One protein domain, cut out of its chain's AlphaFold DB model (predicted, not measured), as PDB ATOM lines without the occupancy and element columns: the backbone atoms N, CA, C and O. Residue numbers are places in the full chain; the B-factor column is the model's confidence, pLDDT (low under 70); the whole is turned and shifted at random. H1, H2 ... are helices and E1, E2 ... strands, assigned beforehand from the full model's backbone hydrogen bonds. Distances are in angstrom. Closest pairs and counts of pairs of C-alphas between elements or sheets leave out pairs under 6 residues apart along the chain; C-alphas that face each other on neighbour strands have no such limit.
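Overview. This is residues 26 to 105 of the 107 residues of the protein "CDGSH iron-sulfur domain-containing protein" of Microlunatus sp. KUDC0627 (UniProt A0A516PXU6). Two small antiparallel sheets, E1 E2 E5 E6 and E3 E4 E7, are partly face to face in a loose sandwich, and the helix H1 leads away from this body as a tail, in which residues 99 to 105 stand free. The strands' lines of the larger sheet turn by 81 degrees from its edge strand E1 to its edge strand E6, and a long stretch without a named element, residues 79 to 93, lies between E7 and the tail. The printed part has 80 residues with seven named strands and then one named helix, in the order E1 E2 E3 E4 E5 E6 E7 H1, and its class is mixed. The whole is compact, with a radius of gyration of the C-alphas of 13.1 A, and its elongated outline spans 44 by 23 by 18 A, the tail making much of the length.

Along the chain. In the larger sheet, E1 is residues 26 to 30, 12.5 A long from C-alpha 26 at (208.088, 202.691, 346.979), and E2 is residues 33 to 38, 16.1 A long. Its other strands are E5, residues 60 to 62, and E6, residues 68 to 70, each 6.5 A long. In the smaller sheet, E3 is residues 44 to 47, 10.2 A long, E4 residues 53 to 56, 9.8 A long, and E7 residues 75 to 78, 9.9 A long. H1 is residues 94 to 104, 15.5 A long, ending with C-alpha 104 at (192.802, 183.056, 319.313).

Arrangement. The larger sheet runs E1 E2 E5 E6, antiparallel, with E1 and E6 as edge strands, and its strands' lines turn by 81 degrees from edge to edge. E1 and E2 are a hairpin at 151 degrees, with N 28 and O 35 within hydrogen-bond range at 2.8 A. E2 and E5 stand at 147 degrees, with N 36 and O 62 at 2.8 A. E5 and E6 are a hairpin at 158 degrees, with N 69 and O 61 at 2.7 A. In the sheet E3 E4 E7, E3 and E4 are a hairpin at 162 degrees, with N 54 and O 46 at 2.8 A. E4 and E7 are antiparallel at 152 degrees, with N 78 and O 53 at 2.8 A. Between the sheets, the closest C-alphas of E1 and E7 are those of Ala 30 and Val 78, 7.2 A apart, while E1 and E3 are only just apart, at 8.3 A. H1 is on neither sheet, and every O i to N i+4 pair in it is within hydrogen-bond range.

Size, cuts and confidence. The two C-alphas farthest apart, those of Ser 40 and Thr 104, are 44.8 A apart. The printed part has no cut. The link from E7 to H1, 15 residues, is long, and the other links are tight. The mean pLDDT of the printed part is 87.3; residue 31 and residues 99 to 105 are under 70.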
ATOM      1  N   ARG A  26     207.620 203.121 348.292       87.81
ATOM      2  CA  ARG A  26     208.088 202.691 346.979       87.81
ATOM      3  C   ARG A  26     207.013 202.959 345.945       87.81
ATOM      4  O   ARG A  26     205.873 202.543 346.127       87.81
ATOM      5  N   ARG A  27     207.379 203.640 344.857       88.12
ATOM      6  CA  ARG A  27     206.502 203.747 343.688       88.12
ATOM      7  C   ARG A  27     206.482 202.426 342.930       88.12
ATOM      8  O   ARG A  27     207.525 201.786 342.770       88.12
ATOM      9  N   ILE A  28     205.293 202.042 342.492       88.44
ATOM     10  CA  ILE A  28     205.038 200.904 341.621       88.44
ATOM     11  C   ILE A  28     204.237 201.391 340.423       88.44
ATOM     12  O   ILE A  28     203.262 202.114 340.587       88.44
ATOM     13  N   ASP A  29     204.640 200.978 339.233       85.06
ATOM     14  CA  ASP A  29     203.903 201.240 338.001       85.06
ATOM     15  C   ASP A  29     203.234 199.921 337.592       85.06
ATOM     16  O   ASP A  29     203.908 198.954 337.219       85.06
ATOM     17  N   ALA A  30     201.913 199.838 337.752       78.56
ATOM     18  CA  ALA A  30     201.122 198.643 337.482       78.56
ATOM     19  C   ALA A  30     200.009 198.981 336.486       78.56
ATOM     20  O   ALA A  30     199.111 199.745 336.817       78.56
ATOM     21  N   SER A  31     200.065 198.402 335.278       69.81
ATOM     22  CA  SER A  31     199.068 198.628 334.210       69.81
ATOM     23  C   SER A  31     198.685 200.090 334.025       69.81
ATOM     24  O   SER A  31     197.523 200.446 334.181       69.81
ATOM     25  N   ASP A  32     199.676 200.937 333.764       72.56
ATOM     26  CA  ASP A  32     199.491 202.373 333.517       72.56
ATOM     27  C   ASP A  32     199.009 203.207 334.723       72.56
ATOM     28  O   ASP A  32     198.925 204.427 334.620       72.56
ATOM     29  N   ALA A  33     198.792 202.592 335.892       79.88
ATOM     30  CA  ALA A  33     198.549 203.284 337.154       79.88
ATOM     31  C   ALA A  33     199.815 203.295 338.027       79.88
ATOM     32  O   ALA A  33     200.475 202.269 338.229       79.88
ATOM     33  N   CYS A  34     200.153 204.466 338.572       87.69
ATOM     34  CA  CYS A  34     201.254 204.615 339.519       87.69
ATOM     35  C   CYS A  34     200.700 204.548 340.942       87.69
ATOM     36  O   CYS A  34     199.879 205.379 341.325       87.69
ATOM     37  N   PHE A  35     201.175 203.600 341.747       90.56
ATOM     38  CA  PHE A  35     200.843 203.536 343.166       90.56
ATOM     39  C   PHE A  35     202.066 203.824 344.022       90.56
ATOM     40  O   PHE A  35     203.180 203.371 343.753       90.56
ATOM     41  N   ARG A  36     201.855 204.535 345.122       92.81
ATOM     42  CA  ARG A  36     202.833 204.694 346.192       92.81
ATOM     43  C   ARG A  36     202.517 203.682 347.286       92.81
ATOM     44  O   ARG A  36     201.525 203.814 347.991       92.81
ATOM     45  N   CYS A  37     203.374 202.681 347.432       91.69
ATOM     46  CA  CYS A  37     203.325 201.745 348.550       91.69
ATOM     47  C   CYS A  37     204.002 202.381 349.762       91.69
ATOM     48  O   CYS A  37     205.056 202.992 349.599       91.69
ATOM     49  N   ILE A  38     203.440 202.207 350.952       91.94
ATOM     50  CA  ILE A  38     203.998 202.636 352.238       91.94
ATOM     51  C   ILE A  38     203.950 201.435 353.180       91.94
ATOM     52  O   ILE A  38     202.957 200.711 353.190       91.94
ATOM     53  N   GLY A  39     205.000 201.207 353.963       88.19
ATOM     54  CA  GLY A  39     205.014 200.191 355.015       88.19
ATOM     55  C   GLY A  39     206.043 200.515 356.090       88.19
ATOM     56  O   GLY A  39     206.906 201.359 355.884       88.19
ATOM     57  N   SER A  40     205.984 199.851 357.242       83.50
ATOM     58  CA  SER A  40     206.978 200.018 358.315       83.50
ATOM     59  C   SER A  40     208.281 199.243 358.068       83.50
ATOM     60  O   SER A  40     209.283 199.474 358.743       83.50
ATOM     61  N   ARG A  41     208.299 198.335 357.081       82.25
ATOM     62  CA  ARG A  41     209.425 197.442 356.758       82.25
ATOM     63  C   ARG A  41     209.860 197.573 355.295       82.25
ATOM     64  O   ARG A  41     209.294 198.336 354.517       82.25
ATOM     65  N   ARG A  42     210.883 196.802 354.910       86.50
ATOM     66  CA  ARG A  42     211.346 196.696 353.520       86.50
ATOM     67  C   ARG A  42     210.200 196.233 352.613       86.50
ATOM     68  O   ARG A  42     209.653 195.154 352.820       86.50
ATOM     69  N   ILE A  43     209.924 197.022 351.575       89.75
ATOM     70  CA  ILE A  43     208.947 196.683 350.538       89.75
ATOM     71  C   ILE A  43     209.629 195.905 349.408       89.75
ATOM     72  O   ILE A  43     210.519 196.425 348.717       89.75
ATOM     73  N   GLU A  44     209.174 194.674 349.188       89.62
ATOM     74  CA  GLU A  44     209.616 193.820 348.082       89.62
ATOM     75  C   GLU A  44     208.548 193.741 346.995       89.62
ATOM     76  O   GLU A  44     207.354 193.635 347.276       89.62
ATOM     77  N   LEU A  45     209.004 193.779 345.745       90.94
ATOM     78  CA  LEU A  45     208.164 193.769 344.557       90.94
ATOM     79  C   LEU A  45     208.578 192.602 343.673       90.94
ATOM     80  O   LEU A  45     209.740 192.520 343.271       90.94
ATOM     81  N   ILE A  46     207.635 191.718 343.365       92.31
ATOM     82  CA  ILE A  46     207.884 190.530 342.549       92.31
ATOM     83  C   ILE A  46     206.904 190.543 341.382       92.31
ATOM     84  O   ILE A  46     205.689 190.476 341.567       92.31
ATOM     85  N   LEU A  47     207.439 190.632 340.168       89.38
ATOM     86  CA  LEU A  47     206.650 190.535 338.946       89.38
ATOM     87  C   LEU A  47     206.408 189.061 338.624       89.38
ATOM     88  O   LEU A  47     207.357 188.322 338.373       89.38
ATOM     89  N   SER A  48     205.143 188.649 338.596       86.94
ATOM     90  CA  SER A  48     204.772 187.363 338.008       86.94
ATOM     91  C   SER A  48     204.682 187.501 336.480       86.94
ATOM     92  O   SER A  48     204.061 188.465 336.007       86.94
ATOM     93  N   PRO A  49     205.261 186.566 335.699       85.56
ATOM     94  CA  PRO A  49     204.961 186.430 334.274       85.56
ATOM     95  C   PRO A  49     203.457 186.274 334.080       85.56
ATOM     96  O   PRO A  49     202.821 185.555 334.854       85.56
ATOM     97  N   ASP A  50     202.907 187.028 333.125       84.25
ATOM     98  CA  ASP A  50     201.475 187.082 332.810       84.25
ATOM     99  C   ASP A  50     200.586 187.186 334.061       84.25
ATOM    100  O   ASP A  50     199.506 186.624 334.165       84.25
ATOM    101  N   GLY A  51     201.061 187.870 335.091       89.25
ATOM    102  CA  GLY A  51     200.437 187.802 336.395       89.25
ATOM    103  C   GLY A  51     200.500 189.121 337.135       89.25
ATOM    104  O   GLY A  51     201.067 190.113 336.656       89.25
ATOM    105  N   PRO A  52     199.903 189.145 338.332       94.62
ATOM    106  CA  PRO A  52     199.907 190.333 339.155       94.62
ATOM    107  C   PRO A  52     201.319 190.705 339.611       94.62
ATOM    108  O   PRO A  52     202.259 189.903 339.583       94.62
ATOM    109  N   LEU A  53     201.452 191.945 340.073       93.62
ATOM    110  CA  LEU A  53     202.610 192.370 340.844       93.62
ATOM    111  C   LEU A  53     202.384 191.981 342.305       93.62
ATOM    112  O   LEU A  53     201.440 192.457 342.930       93.62
ATOM    113  N   LEU A  54     203.245 191.133 342.858       94.12
ATOM    114  CA  LEU A  54     203.200 190.812 344.279       94.12
ATOM    115  C   LEU A  54     203.964 191.882 345.058       94.12
ATOM    116  O   LEU A  54     205.144 192.124 344.800       94.12
ATOM    117  N   VAL A  55     203.285 192.492 346.022       93.69
ATOM    118  CA  VAL A  55     203.835 193.500 346.926       93.69
ATOM    119  C   VAL A  55     203.907 192.891 348.318       93.69
ATOM    120  O   VAL A  55     202.902 192.397 348.832       93.69
ATOM    121  N   ARG A  56     205.095 192.907 348.926       93.06
ATOM    122  CA  ARG A  56     205.322 192.410 350.289       93.06
ATOM    123  C   ARG A  56     205.708 193.545 351.219       93.06
ATOM    124  O   ARG A  56     206.497 194.404 350.833       93.06
ATOM    125  N   GLY A  57     205.194 193.501 352.445       91.25
ATOM    126  CA  GLY A  57     205.558 194.454 353.499       91.25
ATOM    127  C   GLY A  57     204.984 195.863 353.326       91.25
ATOM    128  O   GLY A  57     205.416 196.769 354.033       91.25
ATOM    129  N   ALA A  58     204.037 196.055 352.403       93.38
ATOM    130  CA  ALA A  58     203.237 197.273 352.336       93.38
ATOM    131  C   ALA A  58     202.082 197.197 353.346       93.38
ATOM    132  O   ALA A  58     201.529 196.126 353.575       93.38
ATOM    133  N   GLU A  59     201.727 198.341 353.913       94.25
ATOM    134  CA  GLU A  59     200.583 198.561 354.808       94.25
ATOM    135  C   GLU A  59     199.540 199.471 354.146       94.25
ATOM    136  O   GLU A  59     198.348 199.368 354.429       94.25
ATOM    137  N   LEU A  60     199.974 200.320 353.211       93.94
ATOM    138  CA  LEU A  60     199.114 201.225 352.462       93.94
ATOM    139  C   LEU A  60     199.562 201.305 351.002       93.94
ATOM    140  O   LEU A  60     200.757 201.403 350.713       93.94
ATOM    141  N   LEU A  61     198.603 201.302 350.082       93.38
ATOM    142  CA  LEU A  61     198.795 201.697 348.691       93.38
ATOM    143  C   LEU A  61     198.007 202.975 348.428       93.38
ATOM    144  O   LEU A  61     196.812 203.017 348.679       93.38
ATOM    145  N   ILE A  62     198.661 203.992 347.883       93.38
ATOM    146  CA  ILE A  62     198.011 205.231 347.452       93.38
ATOM    147  C   ILE A  62     198.061 205.264 345.933       93.38
ATOM    148  O   ILE A  62     199.149 205.130 345.373       93.38
ATOM    149  N   ASP A  63     196.915 205.397 345.274       91.12
ATOM    150  CA  ASP A  63     196.858 205.475 343.813       91.12
ATOM    151  C   ASP A  63     197.146 206.886 343.273       91.12
ATOM    152  O   ASP A  63     197.397 207.827 344.031       91.12
ATOM    153  N   ASP A  64     197.146 207.036 341.948       87.69
ATOM    154  CA  ASP A  64     197.400 208.311 341.274       87.69
ATOM    155  C   ASP A  64     196.306 209.362 341.537       87.69
ATOM    156  O   ASP A  64     196.574 210.560 341.463       87.69
ATOM    157  N   GLN A  65     195.108 208.917 341.929       89.44
ATOM    158  CA  GLN A  65     193.985 209.761 342.345       89.44
ATOM    159  C   GLN A  65     194.058 210.133 343.835       89.44
ATOM    160  O   GLN A  65     193.178 210.823 344.351       89.44
ATOM    161  N   GLY A  66     195.084 209.668 344.553       90.31
ATOM    162  CA  GLY A  66     195.246 209.889 345.986       90.31
ATOM    163  C   GLY A  66     194.345 209.021 346.865       90.31
ATOM    164  O   GLY A  66     194.290 209.259 348.070       90.31
ATOM    165  N   ARG A  67     193.648 208.017 346.315       93.25
ATOM    166  CA  ARG A  67     192.841 207.091 347.123       93.25
ATOM    167  C   ARG A  67     193.747 206.112 347.850       93.25
ATOM    168  O   ARG A  67     194.672 205.540 347.272       93.25
ATOM    169  N   GLU A  68     193.429 205.902 349.118       94.94
ATOM    170  CA  GLU A  68     194.170 205.029 350.011       94.94
ATOM    171  C   GLU A  68     193.552 203.629 350.066       94.94
ATOM    172  O   GLU A  68     192.355 203.453 350.290       94.94
ATOM    173  N   HIS A  69     194.394 202.618 349.897       94.06
ATOM    174  CA  HIS A  69     194.031 201.208 349.886       94.06
ATOM    175  C   HIS A  69     194.818 200.494 350.980       94.06
ATOM    176  O   HIS A  69     196.027 200.284 350.862       94.06
ATOM    177  N   SER A  70     194.135 200.137 352.068       93.94
ATOM    178  CA  SER A  70     194.761 199.454 353.205       93.94
ATOM    179  C   SER A  70     195.211 198.040 352.837       93.94
ATOM    180  O   SER A  70     194.452 197.248 352.274       93.94
ATOM    181  N   VAL A  71     196.446 197.700 353.203       93.56
ATOM    182  CA  VAL A  71     197.049 196.384 352.989       93.56
ATOM    183  C   VAL A  71     197.054 195.622 354.306       93.56
ATOM    184  O   VAL A  71     197.889 195.842 355.175       93.56
ATOM    185  N   LEU A  72     196.112 194.692 354.451       90.25
ATOM    186  CA  LEU A  72     195.957 193.906 355.682       90.25
ATOM    187  C   LEU A  72     196.767 192.602 355.683       90.25
ATOM    188  O   LEU A  72     196.882 191.940 356.711       90.25
ATOM    189  N   ARG A  73     197.289 192.187 354.523       92.19
ATOM    190  CA  ARG A  73     198.017 190.922 354.365       92.19
ATOM    191  C   ARG A  73     199.508 191.177 354.155       92.19
ATOM    192  O   ARG A  73     199.850 192.112 353.440       92.19
ATOM    193  N   PRO A  74     200.401 190.299 354.656       90.38
ATOM    194  CA  PRO A  74     201.849 190.444 354.461       90.38
ATOM    195  C   PRO A  74     202.280 190.499 352.990       90.38
ATOM    196  O   PRO A  74     203.311 191.089 352.661       90.38
ATOM    197  N   VAL A  75     201.500 189.853 352.119       93.56
ATOM    198  CA  VAL A  75     201.670 189.845 350.668       93.56
ATOM    199  C   VAL A  75     200.318 190.113 350.020       93.56
ATOM    200  O   VAL A  75     199.330 189.452 350.346       93.56
ATOM    201  N   VAL A  76     200.289 191.047 349.076       94.94
ATOM    202  CA  VAL A  76     199.117 191.346 348.248       94.94
ATOM    203  C   VAL A  76     199.477 191.330 346.771       94.94
ATOM    204  O   VAL A  76     200.631 191.521 346.394       94.94
ATOM    205  N   ALA A  77     198.479 191.071 345.935       95.56
ATOM    206  CA  ALA A  77     198.618 191.016 344.491       95.56
ATOM    207  C   ALA A  77     197.949 192.246 343.873       95.56
ATOM    208  O   ALA A  77     196.733 192.396 343.968       95.56
ATOM    209  N   VAL A  78     198.735 193.109 343.233       94.88
ATOM    210  CA  VAL A  78     198.252 194.275 342.486       94.88
ATOM    211  C   VAL A  78     197.970 193.859 341.048       94.88
ATOM    212  O   VAL A  78     198.772 193.167 340.409       94.88
ATOM    213  N   CYS A  79     196.803 194.252 340.552       93.31
ATOM    214  CA  CYS A  79     196.364 193.938 339.207       93.31
ATOM    215  C   CYS A  79     197.290 194.575 338.165       93.31
ATOM    216  O   CYS A  79     197.637 195.749 338.251       93.31
ATOM    217  N   ARG A  80     197.664 193.768 337.169       91.94
ATOM    218  CA  ARG A  80     198.469 194.171 336.010       91.94
ATOM    219  C   ARG A  80     197.800 193.864 334.662       91.94
ATOM    220  O   ARG A  80     198.456 193.880 333.626       91.94
ATOM    221  N   CYS A  81     196.503 193.568 334.659       88.94
ATOM    222  CA  CYS A  81     195.752 193.298 333.430       88.94
ATOM    223  C   CYS A  81     194.609 194.287 333.177       88.94
ATOM    224  O   CYS A  81     193.945 194.176 332.157       88.94
ATOM    225  N   GLY A  82     194.332 195.210 334.105       87.56
ATOM    226  CA  GLY A  82     193.254 196.200 333.970       87.56
ATOM    227  C   GLY A  82     191.823 195.648 334.050       87.56
ATOM    228  O   GLY A  82     190.882 196.425 334.085       87.56
ATOM    229  N   THR A  83     191.632 194.328 334.127       89.81
ATOM    230  CA  THR A  83     190.300 193.685 334.102       89.81
ATOM    231  C   THR A  83     189.785 193.226 335.459       89.81
ATOM    232  O   THR A  83     188.791 192.506 335.527       89.81
ATOM    233  N   THR A  84     190.459 193.618 336.539       91.94
ATOM    234  CA  THR A  84     189.971 193.324 337.889       91.94
ATOM    235  C   THR A  84     188.660 194.052 338.150       91.94
ATOM    236  O   THR A  84     188.490 195.216 337.789       91.94
ATOM    237  N   THR A  85     187.754 193.371 338.832       92.19
ATOM    238  CA  THR A  85     186.518 193.956 339.364       92.19
ATOM    239  C   THR A  85     186.735 194.660 340.707       92.19
ATOM    240  O   THR A  85     185.877 195.414 341.156       92.19
ATOM    241  N   HIS A  86     187.905 194.465 341.327       91.31
ATOM    242  CA  HIS A  86     188.267 195.014 342.635       91.31
ATOM    243  C   HIS A  86     189.617 195.751 342.583       91.31
ATOM    244  O   HIS A  86     190.582 195.313 343.217       91.31
ATOM    245  N   PRO A  87     189.739 196.853 341.821       89.50
ATOM    246  CA  PRO A  87     190.977 197.622 341.768       89.50
ATOM    247  C   PRO A  87     191.356 198.150 343.164       89.50
ATOM    248  O   PRO A  87     190.471 198.556 343.918       89.50
ATOM    249  N   PRO A  88     192.652 198.165 343.521       92.88
ATOM    250  CA  PRO A  88     193.829 197.829 342.708       92.88
ATOM    251  C   PRO A  88     194.222 196.341 342.748       92.88
ATOM    252  O   PRO A  88     195.266 195.952 342.224       92.88
ATOM    253  N   TRP A  89     193.424 195.491 343.389       94.56
ATOM    254  CA  TRP A  89     193.783 194.112 343.697       94.56
ATOM    255  C   TRP A  89     193.552 193.170 342.525       94.56
ATOM    256  O   TRP A  89     192.648 193.349 341.714       94.56
ATOM    257  N   CYS A  90     194.374 192.131 342.428       94.12
ATOM    258  CA  CYS A  90     194.163 191.066 341.463       94.12
ATOM    259  C   CYS A  90     193.132 190.059 341.986       94.12
ATOM    260  O   CYS A  90     193.326 189.465 343.044       94.12
ATOM    261  N   ASP A  91     192.084 189.823 341.203       93.81
ATOM    262  CA  ASP A  91     191.002 188.860 341.457       93.81
ATOM    263  C   ASP A  91     191.139 187.566 340.626       93.81
ATOM    264  O   ASP A  91     190.319 186.657 340.723       93.81
ATOM    265  N   GLY A  92     192.201 187.450 339.822       92.56
ATOM    266  CA  GLY A  92     192.472 186.281 338.981       92.56
ATOM    267  C   GLY A  92     191.970 186.384 337.539       92.56
ATOM    268  O   GLY A  92     192.273 185.488 336.749       92.56
ATOM    269  N   MET A  93     191.305 187.482 337.154       91.38
ATOM    270  CA  MET A  93     190.781 187.683 335.791       91.38
ATOM    271  C   MET A  93     191.851 187.571 334.690       91.38
ATOM    272  O   MET A  93     191.550 187.132 333.580       91.38
ATOM    273  N   HIS A  94     193.121 187.862 335.002       90.12
ATOM    274  CA  HIS A  94     194.255 187.685 334.081       90.12
ATOM    275  C   HIS A  94     194.351 186.269 333.492       90.12
ATOM    276  O   HIS A  94     194.717 186.109 332.329       90.12
ATOM    277  N   LYS A  95     193.969 185.238 334.258       89.19
ATOM    278  CA  LYS A  95     194.001 183.844 333.794       89.19
ATOM    279  C   LYS A  95     192.958 183.577 332.712       89.19
ATOM    280  O   LYS A  95     193.179 182.744 331.842       89.19
ATOM    281  N   LEU A  96     191.816 184.264 332.767       87.94
ATOM    282  CA  LEU A  96     190.756 184.123 331.768       87.94
ATOM    283  C   LEU A  96     191.127 184.826 330.459       87.94
ATOM    284  O   LEU A  96     190.842 184.288 329.393       87.94
ATOM    285  N   LEU A  97     191.796 185.981 330.537       82.44
ATOM    286  CA  LEU A  97     192.304 186.686 329.356       82.44
ATOM    287  C   LEU A  97     193.358 185.862 328.616       82.44
ATOM    288  O   LEU A  97     193.209 185.618 327.428       82.44
ATOM    289  N   GLN A  98     194.344 185.322 329.337       76.62
ATOM    290  CA  GLN A  98     195.377 184.473 328.731       76.62
ATOM    291  C   GLN A  98     194.822 183.254 328.012       76.62
ATOM    292  O   GLN A  98     195.386 182.820 327.010       76.62
ATOM    293  N   ARG A  99     193.744 182.664 328.543       62.56
ATOM    294  CA  ARG A  99     193.066 181.559 327.866       62.56
ATOM    295  C   ARG A  99     192.502 182.023 326.526       62.56
ATOM    296  O   ARG A  99     192.789 181.388 325.523       62.56
ATOM    297  N   ARG A 100     191.807 183.165 326.492       62.94
ATOM    298  CA  ARG A 100     191.261 183.728 325.244       62.94
ATOM    299  C   ARG A 100     192.347 184.087 324.231       62.94
ATOM    300  O   ARG A 100     192.192 183.768 323.056       62.94
ATOM    301  N   ASP A 101     193.440 184.704 324.675       62.28
ATOM    302  CA  ASP A 101     194.541 185.090 323.784       62.28
ATOM    303  C   ASP A 101     195.227 183.854 323.179       62.28
ATOM    304  O   ASP A 101     195.581 183.850 322.003       62.28
ATOM    305  N   ARG A 102     195.349 182.769 323.958       60.25
ATOM    306  CA  ARG A 102     195.877 181.481 323.483       60.25
ATOM    307  C   ARG A 102     194.933 180.778 322.513       60.25
ATOM    308  O   ARG A 102     195.407 180.228 321.531       60.25
ATOM    309  N   ASP A 103     193.630 180.810 322.777       60.69
ATOM    310  CA  ASP A 103     192.623 180.185 321.912       60.69
ATOM    311  C   ASP A 103     192.484 180.927 320.566       60.69
ATOM    312  O   ASP A 103     192.084 180.336 319.567       60.69
ATOM    313  N   THR A 104     192.836 182.219 320.529       58.97
ATOM    314  CA  THR A 104     192.802 183.056 319.313       58.97
ATOM    315  C   THR A 104     194.124 183.014 318.535       58.97
ATOM    316  O   THR A 104     194.159 183.333 317.346       58.97
ATOM    317  N   ALA A 105     195.217 182.592 319.176       58.38
ATOM    318  CA  ALA A 105     196.477 182.300 318.506       58.38
ATOM    319  C   ALA A 105     196.373 180.944 317.787       58.38
ATOM    320  O   ALA A 105     196.754 179.904 318.320       58.38
TER     321      ALA A 105